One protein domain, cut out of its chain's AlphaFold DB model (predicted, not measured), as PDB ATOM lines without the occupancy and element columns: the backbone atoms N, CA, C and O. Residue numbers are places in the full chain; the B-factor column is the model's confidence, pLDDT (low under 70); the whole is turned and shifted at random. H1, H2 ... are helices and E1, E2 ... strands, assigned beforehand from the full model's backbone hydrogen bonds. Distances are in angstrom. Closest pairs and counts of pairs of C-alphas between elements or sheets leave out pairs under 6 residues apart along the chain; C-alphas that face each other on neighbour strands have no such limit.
ATOM      1  N   THR A 136      32.085   5.853   2.179       87.31
ATOM      2  CA  THR A 136      30.649   6.069   2.417       87.31
ATOM      3  C   THR A 136      29.790   4.816   2.226       87.31
ATOM      4  O   THR A 136      28.630   4.821   2.641       87.31
ATOM      5  N   ASP A 137      30.327   3.734   1.654       91.12
ATOM      6  CA  ASP A 137      29.598   2.483   1.430       91.12
ATOM      7  C   ASP A 137      29.356   1.737   2.755       91.12
ATOM      8  O   ASP A 137      30.275   1.215   3.392       91.12
ATOM      9  N   ALA A 138      28.088   1.667   3.168       87.81
ATOM     10  CA  ALA A 138      27.671   1.003   4.398       87.81
ATOM     11  C   ALA A 138      28.030  -0.493   4.426       87.81
ATOM     12  O   ALA A 138      28.470  -0.996   5.461       87.81
ATOM     13  N   THR A 139      27.901  -1.194   3.300       86.31
ATOM     14  CA  THR A 139      28.187  -2.632   3.197       86.31
ATOM     15  C   THR A 139      29.682  -2.889   3.320       86.31
ATOM     16  O   THR A 139      30.107  -3.807   4.024       86.31
ATOM     17  N   TYR A 140      30.500  -2.059   2.673       89.19
ATOM     18  CA  TYR A 140      31.952  -2.108   2.822       89.19
ATOM     19  C   TYR A 140      32.368  -1.906   4.284       89.19
ATOM     20  O   TYR A 140      33.162  -2.679   4.821       89.19
ATOM     21  N   ARG A 141      31.786  -0.900   4.950       89.62
ATOM     22  CA  ARG A 141      32.089  -0.564   6.346       89.62
ATOM     23  C   ARG A 141      31.774  -1.704   7.314       89.62
ATOM     24  O   ARG A 141      32.610  -2.013   8.158       89.62
ATOM     25  N   ILE A 142      30.604  -2.332   7.177       89.25
ATOM     26  CA  ILE A 142      30.193  -3.470   8.016       89.25
ATOM     27  C   ILE A 142      31.164  -4.640   7.832       89.25
ATOM     28  O   ILE A 142      31.769  -5.093   8.801       89.25
ATOM     29  N   ASN A 143      31.406  -5.058   6.584       90.12
ATOM     30  CA  ASN A 143      32.289  -6.194   6.308       90.12
ATOM     31  C   ASN A 143      33.727  -5.969   6.804       90.12
ATOM     32  O   ASN A 143      34.375  -6.911   7.259       90.12
ATOM     33  N   LEU A 144      34.229  -4.730   6.735       92.38
ATOM     34  CA  LEU A 144      35.565  -4.389   7.219       92.38
ATOM     35  C   LEU A 144      35.666  -4.468   8.752       92.38
ATOM     36  O   LEU A 144      36.663  -4.971   9.270       92.38
ATOM     37  N   VAL A 145      34.644  -4.002   9.480       91.38
ATOM     38  CA  VAL A 145      34.581  -4.112  10.950       91.38
ATOM     39  C   VAL A 145      34.489  -5.573  11.385       91.38
ATOM     40  O   VAL A 145      35.208  -5.984  12.299       91.38
ATOM     41  N   ASP A 146      33.656  -6.366  10.714       89.56
ATOM     42  CA  ASP A 146      33.504  -7.788  11.024       89.56
ATOM     43  C   ASP A 146      34.805  -8.555  10.753       89.56
ATOM     44  O   ASP A 146      35.226  -9.374  11.569       89.56
ATOM     45  N   ALA A 147      35.491  -8.249   9.647       91.06
ATOM     46  CA  ALA A 147      36.799  -8.817   9.329       91.06
ATOM     47  C   ALA A 147      37.864  -8.458  10.372       91.06
ATOM     48  O   ALA A 147      38.588  -9.337  10.834       91.06
ATOM     49  N   ALA A 148      37.943  -7.189  10.784       92.00
ATOM     50  CA  ALA A 148      38.869  -6.760  11.830       92.00
ATOM     51  C   ALA A 148      38.577  -7.449  13.170       92.00
ATOM     52  O   ALA A 148      39.501  -7.882  13.854       92.00
ATOM     53  N   SER A 149      37.297  -7.599  13.515       89.62
ATOM     54  CA  SER A 149      36.875  -8.294  14.733       89.62
ATOM     55  C   SER A 149      37.310  -9.760  14.714       89.62
ATOM     56  O   SER A 149      37.942 -10.208  15.665       89.62
ATOM     57  N   ARG A 150      37.064 -10.488  13.613       88.06
ATOM     58  CA  ARG A 150      37.497 -11.891  13.458       88.06
ATOM     59  C   ARG A 150      39.014 -12.055  13.520       88.06
ATOM     60  O   ARG A 150      39.501 -12.983  14.150       88.06
ATOM     61  N   LEU A 151      39.756 -11.143  12.893       89.44
ATOM     62  CA  LEU A 151      41.218 -11.191  12.826       89.44
ATOM     63  C   LEU A 151      41.890 -10.961  14.193       89.44
ATOM     64  O   LEU A 151      43.016 -11.409  14.409       89.44
ATOM     65  N   LEU A 152      41.229 -10.224  15.093       88.50
ATOM     66  CA  LEU A 152      41.780  -9.804  16.385       88.50
ATOM     67  C   LEU A 152      41.191 -10.551  17.589       88.50
ATOM     68  O   LEU A 152      41.828 -10.574  18.644       88.50
ATOM     69  N   ASP A 153      40.006 -11.157  17.471       81.56
ATOM     70  CA  ASP A 153      39.406 -11.934  18.558       81.56
ATOM     71  C   ASP A 153      40.096 -13.301  18.704       81.56
ATOM     72  O   ASP A 153      39.685 -14.329  18.173       81.56
ATOM     73  N   THR A 154      41.202 -13.298  19.445       62.03
ATOM     74  CA  THR A 154      42.051 -14.470  19.707       62.03
ATOM     75  C   THR A 154      41.471 -15.445  20.738       62.03
ATOM     76  O   THR A 154      41.999 -16.548  20.896       62.03
ATOM     77  N   ASN A 155      40.404 -15.071  21.457       56.69
ATOM     78  CA  ASN A 155      39.845 -15.883  22.546       56.69
ATOM     79  C   ASN A 155      38.769 -16.865  22.088       56.69
ATOM     80  O   ASN A 155      38.429 -17.789  22.828       56.69
ATOM     81  N   ALA A 156      38.257 -16.702  20.876       51.00
ATOM     82  CA  ALA A 156      37.304 -17.616  20.299       51.00
ATOM     83  C   ALA A 156      37.824 -18.014  18.921       51.00
ATOM     84  O   ALA A 156      37.750 -17.252  17.965       51.00
ATOM     85  N   ALA A 157      38.333 -19.242  18.800       50.03
ATOM     86  CA  ALA A 157      38.366 -19.912  17.509       50.03
ATOM     87  C   ALA A 157      36.907 -20.139  17.083       50.03
ATOM     88  O   ALA A 157      36.377 -21.243  17.197       50.03
ATOM     89  N   ILE A 158      36.222 -19.069  16.676       56.50
ATOM     90  CA  ILE A 158      34.907 -19.148  16.067       56.50
ATOM     91  C   ILE A 158      35.193 -19.684  14.677       56.50
ATOM     92  O   ILE A 158      35.353 -18.929  13.722       56.50
ATOM     93  N   GLN A 159      35.324 -21.008  14.567       65.56
ATOM     94  CA  GLN A 159      35.073 -21.629  13.282       65.56
ATOM     95  C   GLN A 159      33.694 -21.128  12.852       65.56
ATOM     96  O   GLN A 159      32.733 -21.304  13.610       65.56
ATOM     97  N   PRO A 160      33.597 -20.433  11.707       76.12
ATOM     98  CA  PRO A 160      32.319 -19.955  11.222       76.12
ATOM     99  C   PRO A 160      31.348 -21.127  11.178       76.12
ATOM    100  O   PRO A 160      31.730 -22.227  10.771       76.12
ATOM    101  N   SER A 161      30.103 -20.894  11.595       79.94
ATOM    102  CA  SER A 161      29.061 -21.918  11.554       79.94
ATOM    103  C   SER A 161      29.027 -22.604  10.182       79.94
ATOM    104  O   SER A 161      29.335 -21.958   9.169       79.94
ATOM    105  N   PRO A 162      28.654 -23.892  10.111       85.00
ATOM    106  CA  PRO A 162      28.476 -24.582   8.840       85.00
ATOM    107  C   PRO A 162      27.646 -23.745   7.862       85.00
ATOM    108  O   PRO A 162      26.670 -23.109   8.264       85.00
ATOM    109  N   LEU A 163      28.069 -23.715   6.594       86.75
ATOM    110  CA  LEU A 163      27.423 -22.892   5.568       86.75
ATOM    111  C   LEU A 163      25.975 -23.330   5.342       86.75
ATOM    112  O   LEU A 163      25.096 -22.493   5.169       86.75
ATOM    113  N   PHE A 164      25.742 -24.641   5.374       87.88
ATOM    114  CA  PHE A 164      24.428 -25.254   5.257       87.88
ATOM    115  C   PHE A 164      24.070 -25.977   6.553       87.88
ATOM    116  O   PHE A 164      24.943 -26.521   7.235       87.88
ATOM    117  N   GLY A 165      22.779 -25.973   6.881       80.81
ATOM    118  CA  GLY A 165      22.208 -26.922   7.832       80.81
ATOM    119  C   GLY A 165      22.045 -28.313   7.213       80.81
ATOM    120  O   GLY A 165      22.786 -28.703   6.314       80.81
ATOM    121  N   GLU A 166      21.045 -29.052   7.685       81.94
ATOM    122  CA  GLU A 166      20.664 -30.326   7.077       81.94
ATOM    123  C   GLU A 166      20.174 -30.123   5.638       81.94
ATOM    124  O   GLU A 166      19.486 -29.141   5.330       81.94
ATOM    125  N   ALA A 167      20.557 -31.052   4.762       87.50
ATOM    126  CA  ALA A 167      20.052 -31.095   3.402       87.50
ATOM    127  C   ALA A 167      18.557 -31.456   3.414       87.50
ATOM    128  O   ALA A 167      18.115 -32.249   4.245       87.50
ATOM    129  N   GLU A 320      14.181 -18.355  -1.374       94.12
ATOM    130  CA  GLU A 320      14.845 -18.367  -2.674       94.12
ATOM    131  C   GLU A 320      15.585 -19.683  -2.880       94.12
ATOM    132  O   GLU A 320      16.245 -20.180  -1.970       94.12
ATOM    133  N   ILE A 321      15.496 -20.236  -4.085       92.94
ATOM    134  CA  ILE A 321      16.204 -21.444  -4.499       92.94
ATOM    135  C   ILE A 321      17.063 -21.102  -5.708       92.94
ATOM    136  O   ILE A 321      16.553 -20.640  -6.728       92.94
ATOM    137  N   LEU A 322      18.360 -21.367  -5.593       90.50
ATOM    138  CA  LEU A 322      19.314 -21.309  -6.686       90.50
ATOM    139  C   LEU A 322      19.627 -22.728  -7.154       90.50
ATOM    140  O   LEU A 322      20.210 -23.521  -6.412       90.50
ATOM    141  N   LEU A 323      19.302 -23.016  -8.410       87.12
ATOM    142  CA  LEU A 323      19.789 -24.197  -9.112       87.12
ATOM    143  C   LEU A 323      20.958 -23.756 -10.005       87.12
ATOM    144  O   LEU A 323      20.726 -23.089 -11.015       87.12
ATOM    145  N   PRO A 324      22.219 -24.059  -9.643       73.12
ATOM    146  CA  PRO A 324      23.390 -23.457 -10.285       73.12
ATOM    147  C   PRO A 324      23.564 -23.861 -11.758       73.12
ATOM    148  O   PRO A 324      24.272 -23.177 -12.497       73.12
ATOM    149  N   GLY A 325      22.889 -24.924 -12.208       69.19
ATOM    150  CA  GLY A 325      22.964 -25.379 -13.591       69.19
ATOM    151  C   GLY A 325      24.322 -25.979 -13.955       69.19
ATOM    152  O   GLY A 325      25.156 -26.279 -13.099       69.19
ATOM    153  N   THR A 326      24.567 -26.138 -15.255       61.62
ATOM    154  CA  THR A 326      25.899 -26.488 -15.762       61.62
ATOM    155  C   THR A 326      26.849 -25.285 -15.712       61.62
ATOM    156  O   THR A 326      26.425 -24.166 -16.015       61.62
ATOM    157  N   PRO A 327      28.152 -25.488 -15.426       54.84
ATOM    158  CA  PRO A 327      29.157 -24.427 -15.449       54.84
ATOM    159  C   PRO A 327      29.312 -23.854 -16.869       54.84
ATOM    160  O   PRO A 327      30.038 -24.391 -17.698       54.84
ATOM    161  N   GLY A 328      28.588 -22.771 -17.152       56.78
ATOM    162  CA  GLY A 328      28.653 -22.024 -18.414       56.78
ATOM    163  C   GLY A 328      28.308 -20.538 -18.276       56.78
ATOM    164  O   GLY A 328      28.594 -19.755 -19.182       56.78
ATOM    165  N   HIS A 329      27.731 -20.113 -17.143       65.69
ATOM    166  CA  HIS A 329      27.252 -18.740 -16.920       65.69
ATOM    167  C   HIS A 329      27.764 -18.151 -15.588       65.69
ATOM    168  O   HIS A 329      26.985 -17.918 -14.660       65.69
ATOM    169  N   PRO A 330      29.080 -17.883 -15.465       69.19
ATOM    170  CA  PRO A 330      29.712 -17.494 -14.199       69.19
ATOM    171  C   PRO A 330      29.220 -16.149 -13.642       69.19
ATOM    172  O   PRO A 330      29.149 -15.982 -12.429       69.19
ATOM    173  N   ALA A 331      28.842 -15.196 -14.502       69.81
ATOM    174  CA  ALA A 331      28.343 -13.890 -14.064       69.81
ATOM    175  C   ALA A 331      26.954 -13.981 -13.408       69.81
ATOM    176  O   ALA A 331      26.737 -13.415 -12.339       69.81
ATOM    177  N   ALA A 332      26.032 -14.739 -14.015       70.19
ATOM    178  CA  ALA A 332      24.693 -14.959 -13.468       70.19
ATOM    179  C   ALA A 332      24.751 -15.750 -12.155       70.19
ATOM    180  O   ALA A 332      24.082 -15.401 -11.185       70.19
ATOM    181  N   LEU A 333      25.618 -16.765 -12.101       78.44
ATOM    182  CA  LEU A 333      25.876 -17.522 -10.884       78.44
ATOM    183  C   LEU A 333      26.446 -16.627  -9.779       78.44
ATOM    184  O   LEU A 333      25.969 -16.668  -8.653       78.44
ATOM    185  N   ARG A 334      27.418 -15.762 -10.080       82.06
ATOM    186  CA  ARG A 334      27.974 -14.849  -9.076       82.06
ATOM    187  C   ARG A 334      26.915 -13.909  -8.499       82.06
ATOM    188  O   ARG A 334      26.808 -13.820  -7.279       82.06
ATOM    189  N   ALA A 335      26.120 -13.264  -9.353       81.94
ATOM    190  CA  ALA A 335      25.036 -12.382  -8.918       81.94
ATOM    191  C   ALA A 335      24.008 -13.123  -8.043       81.94
ATOM    192  O   ALA A 335      23.500 -12.581  -7.062       81.94
ATOM    193  N   ALA A 336      23.742 -14.395  -8.354       82.44
ATOM    194  CA  ALA A 336      22.902 -15.253  -7.532       82.44
ATOM    195  C   ALA A 336      23.481 -15.491  -6.129       82.44
ATOM    196  O   ALA A 336      22.760 -15.374  -5.142       82.44
ATOM    197  N   LEU A 337      24.772 -15.812  -6.037       88.69
ATOM    198  CA  LEU A 337      25.436 -16.081  -4.759       88.69
ATOM    199  C   LEU A 337      25.565 -14.825  -3.904       88.69
ATOM    200  O   LEU A 337      25.380 -14.900  -2.694       88.69
ATOM    201  N   GLU A 338      25.817 -13.671  -4.522       88.00
ATOM    202  CA  GLU A 338      25.825 -12.375  -3.832       88.00
ATOM    203  C   GLU A 338      24.479 -12.106  -3.150       88.00
ATOM    204  O   GLU A 338      24.435 -11.657  -2.007       88.00
ATOM    205  N   ARG A 339      23.368 -12.486  -3.789       85.12
ATOM    206  CA  ARG A 339      22.032 -12.360  -3.201       85.12
ATOM    207  C   ARG A 339      21.772 -13.334  -2.044       85.12
ATOM    208  O   ARG A 339      20.978 -13.032  -1.154       85.12
ATOM    209  N   PHE A 340      22.406 -14.500  -2.060       87.50
ATOM    210  CA  PHE A 340      22.292 -15.508  -1.001       87.50
ATOM    211  C   PHE A 340      23.249 -15.244   0.162       87.50
ATOM    212  O   PHE A 340      23.030 -15.746   1.262       87.50
ATOM    213  N   SER A 341      24.296 -14.455  -0.071       87.25
ATOM    214  CA  SER A 341      25.271 -14.109   0.948       87.25
ATOM    215  C   SER A 341      24.722 -13.076   1.929       87.25
ATOM    216  O   SER A 341      24.200 -12.034   1.537       87.25
ATOM    217  N   THR A 342      24.855 -13.366   3.221       83.44
ATOM    218  CA  THR A 342      24.575 -12.422   4.316       83.44
ATOM    219  C   THR A 342      25.739 -11.477   4.577       83.44
ATOM    220  O   THR A 342      25.559 -10.382   5.100       83.44
ATOM    221  N   ASP A 343      26.937 -11.915   4.213       86.88
ATOM    222  CA  ASP A 343      28.205 -11.254   4.460       86.88
ATOM    223  C   ASP A 343      29.234 -11.729   3.429       86.88
ATOM    224  O   ASP A 343      29.031 -12.699   2.690       86.88
ATOM    225  N   GLU A 344      30.365 -11.035   3.386       88.75
ATOM    226  CA  GLU A 344      31.426 -11.333   2.434       88.75
ATOM    227  C   GLU A 344      32.037 -12.733   2.591       88.75
ATOM    228  O   GLU A 344      32.344 -13.373   1.586       88.75
ATOM    229  N   LEU A 345      32.184 -13.240   3.816       90.12
ATOM    230  CA  LEU A 345      32.776 -14.558   4.032       90.12
ATOM    231  C   LEU A 345      31.828 -15.660   3.543       90.12
ATOM    232  O   LEU A 345      32.276 -16.634   2.939       90.12
ATOM    233  N   THR A 346      30.521 -15.494   3.742       91.19
ATOM    234  CA  THR A 346      29.491 -16.391   3.200       91.19
ATOM    235  C   THR A 346      29.556 -16.462   1.671       91.19
ATOM    236  O   THR A 346      29.476 -17.556   1.110       91.19
ATOM    237  N   LEU A 347      29.781 -15.334   0.986       91.56
ATOM    238  CA  LEU A 347      29.964 -15.311  -0.469       91.56
ATOM    239  C   LEU A 347      31.190 -16.123  -0.918       91.56
ATOM    240  O   LEU A 347      31.074 -16.958  -1.816       91.56
ATOM    241  N   GLU A 348      32.348 -15.905  -0.292       91.81
ATOM    242  CA  GLU A 348      33.589 -16.622  -0.625       91.81
ATOM    243  C   GLU A 348      33.456 -18.133  -0.366       91.81
ATOM    244  O   GLU A 348      33.917 -18.958  -1.161       91.81
ATOM    245  N   ARG A 349      32.761 -18.520   0.712       92.62
ATOM    246  CA  ARG A 349      32.470 -19.926   1.036       92.62
ATOM    247  C   ARG A 349      31.564 -20.578  -0.007       92.62
ATOM    248  O   ARG A 349      31.884 -21.661  -0.492       92.62
ATOM    249  N   LEU A 350      30.483 -19.904  -0.407       90.62
ATOM    250  CA  LEU A 350      29.583 -20.369  -1.467       90.62
ATOM    251  C   LEU A 350      30.314 -20.550  -2.806       90.62
ATOM    252  O   LEU A 350      30.172 -21.588  -3.452       90.62
ATOM    253  N   GLN A 351      31.132 -19.569  -3.201       88.81
ATOM    254  CA  GLN A 351      31.939 -19.647  -4.422       88.81
ATOM    255  C   GLN A 351      32.935 -20.806  -4.367       88.81
ATOM    256  O   GLN A 351      33.063 -21.549  -5.338       88.81
ATOM    257  N   THR A 352      33.604 -20.995  -3.228       88.88
ATOM    258  CA  THR A 352      34.550 -22.101  -3.031       88.88
ATOM    259  C   THR A 352      33.857 -23.453  -3.198       88.88
ATOM    260  O   THR A 352      34.343 -24.287  -3.957       88.88
ATOM    261  N   ARG A 353      32.686 -23.664  -2.575       86.81
ATOM    262  CA  ARG A 353      31.935 -24.925  -2.718       86.81
ATOM    263  C   ARG A 353      31.533 -25.209  -4.158       86.81
ATOM    264  O   ARG A 353      31.748 -26.321  -4.639       86.81
ATOM    265  N   ILE A 354      30.971 -24.223  -4.856       81.56
ATOM    266  CA  ILE A 354      30.496 -24.418  -6.234       81.56
ATOM    267  C   ILE A 354      31.660 -24.644  -7.207       81.56
ATOM    268  O   ILE A 354      31.515 -25.378  -8.178       81.56
ATOM    269  N   ASN A 355      32.842 -24.097  -6.925       80.56
ATOM    270  CA  ASN A 355      34.033 -24.292  -7.754       80.56
ATOM    271  C   ASN A 355      34.808 -25.591  -7.449       80.56
ATOM    272  O   ASN A 355      35.948 -25.730  -7.887       80.56
ATOM    273  N   GLY A 356      34.211 -26.547  -6.726       78.44
ATOM    274  CA  GLY A 356      34.828 -27.848  -6.432       78.44
ATOM    275  C   GLY A 356      35.429 -27.978  -5.029       78.44
ATOM    276  O   GLY A 356      36.131 -28.949  -4.755       78.44
ATOM    277  N   GLY A 357      35.130 -27.043  -4.126       86.25
ATOM    278  CA  GLY A 357      35.623 -27.048  -2.750       86.25
ATOM    279  C   GLY A 357      37.017 -26.433  -2.603       86.25
ATOM    280  O   GLY A 357      37.597 -25.898  -3.548       86.25
ATOM    281  N   GLY A 358      37.553 -26.473  -1.384       89.69
ATOM    282  CA  GLY A 358      38.859 -25.910  -1.041       89.69
ATOM    283  C   GLY A 358      38.815 -24.999   0.182       89.69
ATOM    284  O   GLY A 358      37.956 -25.139   1.046       89.69
ATOM    285  N   VAL A 359      39.767 -24.069   0.279       90.81
ATOM    286  CA  VAL A 359      39.868 -23.149   1.422       90.81
ATOM    287  C   VAL A 359      39.273 -21.793   1.062       90.81
ATOM    288  O   VAL A 359      39.854 -21.046   0.276       90.81
ATOM    289  N   ALA A 360      38.158 -21.448   1.701       91.56
ATOM    290  CA  ALA A 360      37.575 -20.116   1.658       91.56
ATOM    291  C   ALA A 360      38.257 -19.202   2.689       91.56
ATOM    292  O   ALA A 360      38.543 -19.614   3.819       91.56
ATOM    293  N   SER A 361      38.522 -17.951   2.308       90.12
ATOM    294  CA  SER A 361      39.110 -16.940   3.198       90.12
ATOM    295  C   SER A 361      38.551 -15.558   2.890       90.12
ATOM    296  O   SER A 361      38.300 -15.248   1.729       90.12
ATOM    297  N   SER A 362      38.388 -14.732   3.925       91.44
ATOM    298  CA  SER A 362      37.833 -13.384   3.777       91.44
ATOM    299  C   SER A 362      38.786 -12.467   3.006       91.44
ATOM    300  O   SER A 362      39.967 -12.320   3.346       91.44
ATOM    301  N   ARG A 363      38.259 -11.795   1.979       92.62
ATOM    302  CA  ARG A 363      38.961 -10.774   1.192       92.62
ATOM    303  C   ARG A 363      39.302  -9.548   2.034       92.62
ATOM    304  O   ARG A 363      40.344  -8.940   1.816       92.62
ATOM    305  N   PHE A 364      38.450  -9.203   3.000       93.31
ATOM    306  CA  PHE A 364      38.652  -8.052   3.878       93.31
ATOM    307  C   PHE A 364      39.714  -8.328   4.936       93.31
ATOM    308  O   PHE A 364      40.544  -7.465   5.192       93.31
ATOM    309  N   GLU A 365      39.760  -9.540   5.492       93.50
ATOM    310  CA  GLU A 365      40.869  -9.936   6.368       93.50
ATOM    311  C   GLU A 365      42.196  -9.900   5.612       93.50
ATOM    312  O   GLU A 365      43.179  -9.366   6.120       93.50
ATOM    313  N   ARG A 366      42.211 -10.387   4.363       94.44
ATOM    314  CA  ARG A 366      43.390 -10.297   3.495       94.44
ATOM    315  C   ARG A 366      43.792  -8.842   3.248       94.44
ATOM    316  O   ARG A 366      44.953  -8.505   3.433       94.44
ATOM    317  N   GLN A 367      42.827  -7.979   2.921       94.88
ATOM    318  CA  GLN A 367      43.059  -6.547   2.735       94.88
ATOM    319  C   GLN A 367      43.662  -5.898   3.990       94.88
ATOM    320  O   GLN A 367      44.611  -5.127   3.873       94.88
ATOM    321  N   ILE A 368      43.149  -6.223   5.182       94.88
ATOM    322  CA  ILE A 368      43.696  -5.719   6.448       94.88
ATOM    323  C   ILE A 368      45.125  -6.226   6.646       94.88
ATOM    324  O   ILE A 368      45.995  -5.431   6.987       94.88
ATOM    325  N   CYS A 369      45.403  -7.514   6.410       94.44
ATOM    326  CA  CYS A 369      46.762  -8.060   6.488       94.44
ATOM    327  C   CYS A 369      47.735  -7.328   5.553       94.44
ATOM    328  O   CYS A 369      48.875  -7.070   5.946       94.44
ATOM    329  N   ASP A 370      47.288  -6.975   4.348       95.12
ATOM    330  CA  ASP A 370      48.099  -6.303   3.330       95.12
ATOM    331  C   ASP A 370      48.452  -4.849   3.701       95.12
ATOM    332  O   ASP A 370      49.387  -4.279   3.139       95.12
ATOM    333  N   TRP A 371      47.779  -4.245   4.691       95.31
ATOM    334  CA  TRP A 371      48.172  -2.941   5.248       95.31
ATOM    335  C   TRP A 371      49.437  -2.999   6.114       95.31
ATOM    336  O   TRP A 371      50.020  -1.958   6.426       95.31
ATOM    337  N   PHE A 372      49.865  -4.196   6.520       94.06
ATOM    338  CA  PHE A 372      50.992  -4.403   7.424       94.06
ATOM    339  C   PHE A 372      52.144  -5.131   6.732       94.06
ATOM    340  O   PHE A 372      51.965  -5.884   5.780       94.06
ATOM    341  N   THR A 373      53.351  -4.953   7.271       91.94
ATOM    342  CA  THR A 373      54.552  -5.698   6.868       91.94
ATOM    343  C   THR A 373      55.281  -6.250   8.096       91.94
ATOM    344  O   THR A 373      55.055  -5.809   9.227       91.94
ATOM    345  N   GLY A 374      56.150  -7.244   7.888       90.44
ATOM    346  CA  GLY A 374      56.979  -7.822   8.949       90.44
ATOM    347  C   GLY A 374      56.173  -8.560  10.034       90.44
ATOM    348  O   GLY A 374      55.147  -9.165   9.725       90.44
ATOM    349  N   PRO A 375      56.590  -8.499  11.316       87.31
ATOM    350  CA  PRO A 375      55.999  -9.311  12.386       87.31
ATOM    351  C   PRO A 375      54.493  -9.104  12.602       87.31
ATOM    352  O   PRO A 375      53.793 -10.036  12.987       87.31
ATOM    353  N   ALA A 376      53.981  -7.895  12.347       87.88
ATOM    354  CA  ALA A 376      52.550  -7.611  12.444       87.88
ATOM    355  C   ALA A 376      51.756  -8.307  11.327       87.88
ATOM    356  O   ALA A 376      50.695  -8.863  11.593       87.88
ATOM    357  N   HIS A 377      52.289  -8.335  10.100       92.69
ATOM    358  CA  HIS A 377      51.683  -9.078   8.992       92.69
ATOM    359  C   HIS A 377      51.639 -10.578   9.298       92.69
ATOM    360  O   HIS A 377      50.591 -11.202   9.151       92.69
ATOM    361  N   ASP A 378      52.751 -11.141   9.776       89.88
ATOM    362  CA  ASP A 378      52.839 -12.566  10.108       89.88
ATOM    363  C   ASP A 378      51.864 -12.947  11.227       89.88
ATOM    364  O   ASP A 378      51.181 -13.967  11.128       89.88
ATOM    365  N   TYR A 379      51.751 -12.100  12.256       88.44
ATOM    366  CA  TYR A 379      50.769 -12.262  13.325       88.44
ATOM    367  C   TYR A 379      49.340 -12.286  12.776       88.44
ATOM    368  O   TYR A 379      48.611 -13.243  13.020       88.44
ATOM    369  N   LEU A 380      48.938 -11.281  11.994       91.56
ATOM    370  CA  LEU A 380      47.578 -11.206  11.454       91.56
ATOM    371  C   LEU A 380      47.284 -12.374  10.501       91.56
ATOM    372  O   LEU A 380      46.234 -13.003  10.586       91.56
ATOM    373  N   ARG A 381      48.242 -12.743   9.645       91.00
ATOM    374  CA  ARG A 381      48.102 -13.850   8.689       91.00
ATOM    375  C   ARG A 381      47.873 -15.204   9.366       91.00
ATOM    376  O   ARG A 381      47.201 -16.063   8.787       91.00
ATOM    377  N   GLN A 382      48.436 -15.407  10.558       89.12
ATOM    378  CA  GLN A 382      48.206 -16.604  11.376       89.12
ATOM    379  C   GLN A 382      46.788 -16.660  11.961       89.12
ATOM    380  O   GLN A 382      46.297 -17.757  12.211       89.12
ATOM    381  N   HIS A 383      46.133 -15.510  12.128       88.25
ATOM    382  CA  HIS A 383      44.781 -15.387  12.682       88.25
ATOM    383  C   HIS A 383      43.697 -15.213  11.611       88.25
ATOM    384  O   HIS A 383      42.529 -15.044  11.943       88.25
ATOM    385  N   MET A 384      44.053 -15.265  10.323       89.88
ATOM    386  CA  MET A 384      43.063 -15.209   9.248       89.88
ATOM    387  C   MET A 384      42.094 -16.388   9.320       89.88
ATOM    388  O   MET A 384      42.506 -17.549   9.424       89.88
ATOM    389  N   THR A 385      40.817 -16.087   9.130       89.56
ATOM    390  CA  THR A 385      39.756 -17.073   9.008       89.56
ATOM    391  C   THR A 385      39.981 -17.903   7.749       89.56
ATOM    392  O   THR A 385      40.028 -17.394   6.623       89.56
ATOM    393  N   ARG A 386      40.122 -19.216   7.938       89.06
ATOM    394  CA  ARG A 386      40.256 -20.198   6.860       89.06
ATOM    395  C   ARG A 386      39.251 -21.308   7.087       89.06
ATOM    396  O   ARG A 386      39.350 -22.036   8.070       89.06
ATOM    397  N   VAL A 387      38.298 -21.428   6.173       89.56
ATOM    398  CA  VAL A 387      37.257 -22.454   6.237       89.56
ATOM    399  C   VAL A 387      37.499 -23.448   5.118       89.56
ATOM    400  O   VAL A 387      37.564 -23.060   3.955       89.56
ATOM    401  N   SER A 388      37.663 -24.720   5.474       89.44
ATOM    402  CA  SER A 388      37.686 -25.796   4.488       89.44
ATOM    403  C   SER A 388      36.254 -26.119   4.097       89.44
ATOM    404  O   SER A 388      35.436 -26.443   4.953       89.44
ATOM    405  N   GLU A 389      35.968 -26.027   2.811       89.50
ATOM    406  CA  GLU A 389      34.654 -26.226   2.232       89.50
ATOM    407  C   GLU A 389      34.692 -27.422   1.279       89.50
ATOM    408  O   GLU A 389      35.581 -27.543   0.431       89.50
ATOM    409  N   GLU A 390      33.725 -28.319   1.425       85.56
ATOM    410  CA  GLU A 390      33.575 -29.471   0.536       85.56
ATOM    411  C   GLU A 390      32.918 -29.050  -0.785       85.56
ATOM    412  O   GLU A 390      32.087 -28.133  -0.779       85.56
ATOM    413  N   PRO A 391      33.229 -29.718  -1.911       80.12
ATOM    414  CA  PRO A 391      32.550 -29.468  -3.177       80.12
ATOM    415  C   PRO A 391      31.033 -29.564  -3.014       80.12
ATOM    416  O   PRO A 391      30.516 -30.509  -2.417       80.12
ATOM    417  N   HIS A 392      30.308 -28.601  -3.579       73.38
ATOM    418  CA  HIS A 392      28.870 -28.751  -3.752       73.38
ATOM    419  C   HIS A 392      28.647 -29.836  -4.807       73.38
ATOM    420  O   HIS A 392      29.160 -29.739  -5.923       73.38
ATOM    421  N   THR A 393      27.914 -30.890  -4.451       60.91
ATOM    422  CA  THR A 393      27.821 -32.147  -5.220       60.91
ATOM    423  C   THR A 393      27.040 -32.020  -6.538       60.91
ATOM    424  O   THR A 393      26.626 -33.014  -7.119       60.91
ATOM    425  N   SER A 394      26.844 -30.804  -7.049       54.31
ATOM    426  CA  SER A 394      26.230 -30.535  -8.349       54.31
ATOM    427  C   SER A 394      27.211 -30.662  -9.528       54.31
ATOM    428  O   SER A 394      26.793 -30.491 -10.673       54.31
ATOM    429  N   ILE A 395      28.517 -30.877  -9.290       49.09
ATOM    430  CA  ILE A 395      29.560 -30.753 -10.323       49.09
ATOM    431  C   ILE A 395      30.590 -31.916 -10.249       49.09
ATOM    432  O   ILE A 395      31.400 -31.948  -9.329       49.09
ATOM    433  N   ILE A 396      30.585 -32.773 -11.301       42.34
ATOM    434  CA  ILE A 396      31.572 -33.807 -11.769       42.34
ATOM    435  C   ILE A 396      31.192 -35.268 -11.396       42.34
ATOM    436  O   ILE A 396      30.962 -35.539 -10.228       42.34
ATOM    437  N   ALA A 397      31.073 -36.261 -12.302       35.91
ATOM    438  CA  ALA A 397      31.812 -36.583 -13.539       35.91
ATOM    439  C   ALA A 397      30.932 -37.187 -14.671       35.91
ATOM    440  O   ALA A 397      29.877 -37.747 -14.403       35.91
ATOM    441  N   ASP A 398      31.438 -37.110 -15.908       40.06
ATOM    442  CA  ASP A 398      30.924 -37.698 -17.160       40.06
ATOM    443  C   ASP A 398      29.647 -37.121 -17.798       40.06
ATOM    444  O   ASP A 398      28.866 -36.380 -17.204       40.06
ATOM    445  N   GLU A 399      29.531 -37.383 -19.104       43.16
ATOM    446  CA  GLU A 399      28.718 -36.712 -20.134       43.16
ATOM    447  C   GLU A 399      27.191 -36.771 -19.917       43.16
ATOM    448  O   GLU A 399      26.420 -36.299 -20.753       43.16
ATOM    449  N   HIS A 400      26.727 -37.310 -18.791       47.19
ATOM    450  CA  HIS A 400      25.319 -37.438 -18.412       47.19
ATOM    451  C   HIS A 400      25.097 -36.743 -17.061       47.19
ATOM    452  O   HIS A 400      24.898 -37.364 -16.020       47.19
ATOM    453  N   ARG A 401      25.214 -35.410 -17.070       53.53
ATOM    454  CA  ARG A 401      25.138 -34.562 -15.871       53.53
ATOM    455  C   ARG A 401      23.707 -34.455 -15.351       53.53
ATOM    456  O   ARG A 401      22.876 -33.799 -15.972       53.53
ATOM    457  N   LEU A 402      23.464 -34.998 -14.165       55.91
ATOM    458  CA  LEU A 402      22.236 -34.777 -13.411       55.91
ATOM    459  C   LEU A 402      22.536 -33.770 -12.303       55.91
ATOM    460  O   LEU A 402      23.395 -34.002 -11.453       55.91
ATOM    461  N   ILE A 403      21.873 -32.617 -12.332       64.25
ATOM    462  CA  ILE A 403      21.960 -31.652 -11.235       64.25
ATOM    463  C   ILE A 403      21.192 -32.279 -10.076       64.25
ATOM    464  O   ILE A 403      19.979 -32.426 -10.154       64.25
ATOM    465  N   GLN A 404      21.906 -32.693  -9.033       70.56
ATOM    466  CA  GLN A 404      21.311 -33.358  -7.867       70.56
ATOM    467  C   GLN A 404      21.133 -32.420  -6.675       70.56
ATOM    468  O   GLN A 404      20.470 -32.781  -5.706       70.56
ATOM    469  N   ARG A 405      21.743 -31.226  -6.706       80.56
ATOM    470  CA  ARG A 405      21.734 -30.297  -5.573       80.56
ATOM    471  C   ARG A 405      21.564 -28.842  -5.996       80.56
ATOM    472  O   ARG A 405      22.043 -28.432  -7.053       80.56
ATOM    473  N   GLY A 406      20.884 -28.083  -5.146       87.44
ATOM    474  CA  GLY A 406      20.717 -26.637  -5.230       87.44
ATOM    475  C   GLY A 406      20.979 -25.964  -3.884       87.44
ATOM    476  O   GLY A 406      21.251 -26.617  -2.876       87.44
ATOM    477  N   ILE A 407      20.876 -24.639  -3.860       91.44
ATOM    478  CA  ILE A 407      21.010 -23.841  -2.640       91.44
ATOM    479  C   ILE A 407      19.650 -23.242  -2.305       91.44
ATOM    480  O   ILE A 407      19.047 -22.569  -3.136       91.44
ATOM    481  N   LEU A 408      19.190 -23.451  -1.076       92.94
ATOM    482  CA  LEU A 408      17.943 -22.915  -0.542       92.94
ATOM    483  C   LEU A 408      18.254 -21.846   0.510       92.94
ATOM    484  O   LEU A 408      18.943 -22.121   1.490       92.94
ATOM    485  N   ARG A 409      17.703 -20.642   0.349       93.31
ATOM    486  CA  ARG A 409      17.631 -19.618   1.397       93.31
ATOM    487  C   ARG A 409      16.231 -19.620   1.988       93.31
ATOM    488  O   ARG A 409      15.252 -19.376   1.284       93.31
ATOM    489  N   ARG A 410      16.155 -19.904   3.282       93.06
ATOM    490  CA  ARG A 410      14.914 -20.012   4.054       93.06
ATOM    491  C   ARG A 410      14.372 -18.621   4.445       93.06
ATOM    492  O   ARG A 410      15.137 -17.653   4.410       93.06
ATOM    493  N   PRO A 411      13.108 -18.525   4.908       91.25
ATOM    494  CA  PRO A 411      12.530 -17.276   5.424       91.25
ATOM    495  C   PRO A 411      13.307 -16.622   6.574       91.25
ATOM    496  O   PRO A 411      13.290 -15.404   6.718       91.25
ATOM    497  N   ASP A 412      14.015 -17.416   7.382       90.25
ATOM    498  CA  ASP A 412      14.875 -16.936   8.474       90.25
ATOM    499  C   ASP A 412      16.262 -16.458   7.996       90.25
ATOM    500  O   ASP A 412      17.106 -16.081   8.809       90.25
ATOM    501  N   GLY A 413      16.516 -16.489   6.685       88.19
ATOM    502  CA  GLY A 413      17.787 -16.128   6.063       88.19
ATOM    503  C   GLY A 413      18.848 -17.228   6.101       88.19
ATOM    504  O   GLY A 413      19.900 -17.063   5.486       88.19
ATOM    505  N   ARG A 414      18.601 -18.362   6.774       90.88
ATOM    506  CA  ARG A 414      19.572 -19.461   6.838       90.88
ATOM    507  C   ARG A 414      19.629 -20.211   5.513       90.88
ATOM    508  O   ARG A 414      18.615 -20.410   4.839       90.88
ATOM    509  N   LEU A 415      20.831 -20.668   5.174       92.56
ATOM    510  CA  LEU A 415      21.073 -21.475   3.988       92.56
ATOM    511  C   LEU A 415      20.938 -22.968   4.305       92.56
ATOM    512  O   LEU A 415      21.347 -23.450   5.366       92.56
ATOM    513  N   ALA A 416      20.377 -23.701   3.357       91.38
ATOM    514  CA  ALA A 416      20.289 -25.148   3.360       91.38
ATOM    515  C   ALA A 416      20.662 -25.686   1.980       91.38
ATOM    516  O   ALA A 416      20.543 -24.998   0.962       91.38
ATOM    517  N   GLU A 417      21.118 -26.927   1.964       90.25
ATOM    518  CA  GLU A 417      21.355 -27.646   0.727       90.25
ATOM    519  C   GLU A 417      20.041 -28.272   0.265       90.25
ATOM    520  O   GLU A 417      19.406 -29.012   1.014       90.25
ATOM    521  N   LEU A 418      19.612 -27.936  -0.949       89.94
ATOM    522  CA  LEU A 418      18.431 -28.529  -1.555       89.94
ATOM    523  C   LEU A 418      18.847 -29.794  -2.301       89.94
ATOM    524  O   LEU A 418      19.747 -29.732  -3.137       89.94
ATOM    525  N   VAL A 419      18.193 -30.915  -2.033       86.81
ATOM    526  CA  VAL A 419      18.366 -32.161  -2.779       86.81
ATOM    527  C   VAL A 419      17.295 -32.210  -3.855       86.81
ATOM    528  O   VAL A 419      16.104 -32.108  -3.568       86.81
ATOM    529  N   LEU A 420      17.729 -32.324  -5.104       78.25
ATOM    530  CA  LEU A 420      16.830 -32.547  -6.223       78.25
ATOM    531  C   LEU A 420      16.506 -34.043  -6.302       78.25
ATOM    532  O   LEU A 420      17.390 -34.866  -6.046       78.25
ATOM    533  N   PRO A 421      15.266 -34.407  -6.660       70.69
ATOM    534  CA  PRO A 421      14.922 -35.799  -6.916       70.69
ATOM    535  C   PRO A 421      15.831 -36.356  -8.013       70.69
ATOM    536  O   PRO A 421      16.219 -35.632  -8.936       70.69
ATOM    537  N   GLU A 422      16.152 -37.650  -7.935       63.62
ATOM    538  CA  GLU A 422      16.786 -38.315  -9.069       63.62
ATOM    539  C   GLU A 422      15.909 -38.093 -10.310       63.62
ATOM    540  O   GLU A 422      14.680 -38.213 -10.233       63.62
ATOM    541  N   PRO A 423      16.505 -37.706 -11.445       53.66
ATOM    542  CA  PRO A 423      15.744 -37.514 -12.662       53.66
ATOM    543  C   PRO A 423      15.066 -38.830 -12.994       53.66
ATOM    544  O   PRO A 423      15.670 -39.899 -12.875       53.66
ATOM    545  N   LEU A 424      13.801 -38.727 -13.400       44.97
ATOM    546  CA  LEU A 424      12.993 -39.848 -13.855       44.97
ATOM    547  C   LEU A 424      13.726 -40.518 -15.020       44.97
ATOM    548  O   LEU A 424      13.582 -40.122 -16.170       44.97
TER     549      LEU A 424
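AT A GLANCE: This is residues 136 to 167 and 320 to 424 of the 431 residues of an uncharacterized protein of Mycobacteroides immunogenum (UniProt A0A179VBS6). Three parts follow one another along the long axis: at one end a small sheet, E1, E4 and E5, with H2 packed over one face; in the middle H3, packed on the two-stranded ribbon E2 and E3; at the other end a cluster of H1 and the helical hairpin H4 and H5. The printed part has 137 residues, with five named helices and five named strands in the order H1 E1 H2 H3 E2 H4 H5 E3 E4 E5. The larger sheet has the order E1 - E4 - E5, and both sheets are antiparallel; the class is mixed, helices and strands. The whole is only just compact, close to loose, with a radius of gyration of the C-alphas of 16.9 A, and elongated, spanning 58 by 32 by 29 A.

HOW THE PARTS SIT: In the larger sheet, E4 (residues 405 to 409) is the inner strand. E5 (residues 415 to 419) forms a hairpin with it, N 406 and O 418 being 2.8 A apart, within hydrogen-bond range. E1 (residues 320 to 322) is antiparallel to E4, with N 322 and O 407 at 2.8 A. H2 (residues 330 to 340) is on this sheet at a height of 10.4 A, over E1 and, only just, over E4, with 3 C-alphas falling on E4. It runs only just along the strands, at 29 degrees to E1 on the local plane. H3 (residues 344 to 354) touches H2 at a steep tilt of 49 degrees, opposite ways; their closest C-alphas, of Glu 338 and Leu 347, are 6.1 A apart. The closest C-alphas of H3 and E2 (residues 358 to 361), those of Arg 349 and Ala 360, are 5.1 A apart. E3 (residues 386 to 389) is antiparallel to E2, with N 360 and O 387 at 2.8 A. H4 (residues 363 to 370) and H5 (residues 375 to 382) are a hairpin at a shallow tilt of 23 degrees, closest at the C-alphas of Cys 369 and His 377, 5.6 A. H1 (residues 138 to 152) touches H4 at a steep tilt of 60 degrees, the same way, closest at the C-alphas of Ala 147 and Glu 365, 5.2 A. H1 and H2 are apart. In H1 to H5 every O i to N i+4 pair is within hydrogen-bond range.

IN THESE COORDINATES: H1 is 21.4 A long from C-alpha 138 at (27.671, 1.003, 4.398) to C-alpha 152. H2 measures 15.3 A and H3 15.7 A. E4 measures 13.4 A, and E5, 12.9 A, ends at C-alpha 419 at (18.366, -32.161, -2.779).

THE WHOLE: The C-alphas farthest apart, of Gly 374 and Leu 424, are 59.0 A apart. Residues 168 to 319 are not printed, and C-alphas 167 and 320 are 15.0 A apart across the cut. The link E3 to E4 is long, 15 residues. Mean pLDDT of the printed part is 81.5; residues 154 to 159, 325 to 331, 393 to 403 and 422 to 424 are under 70.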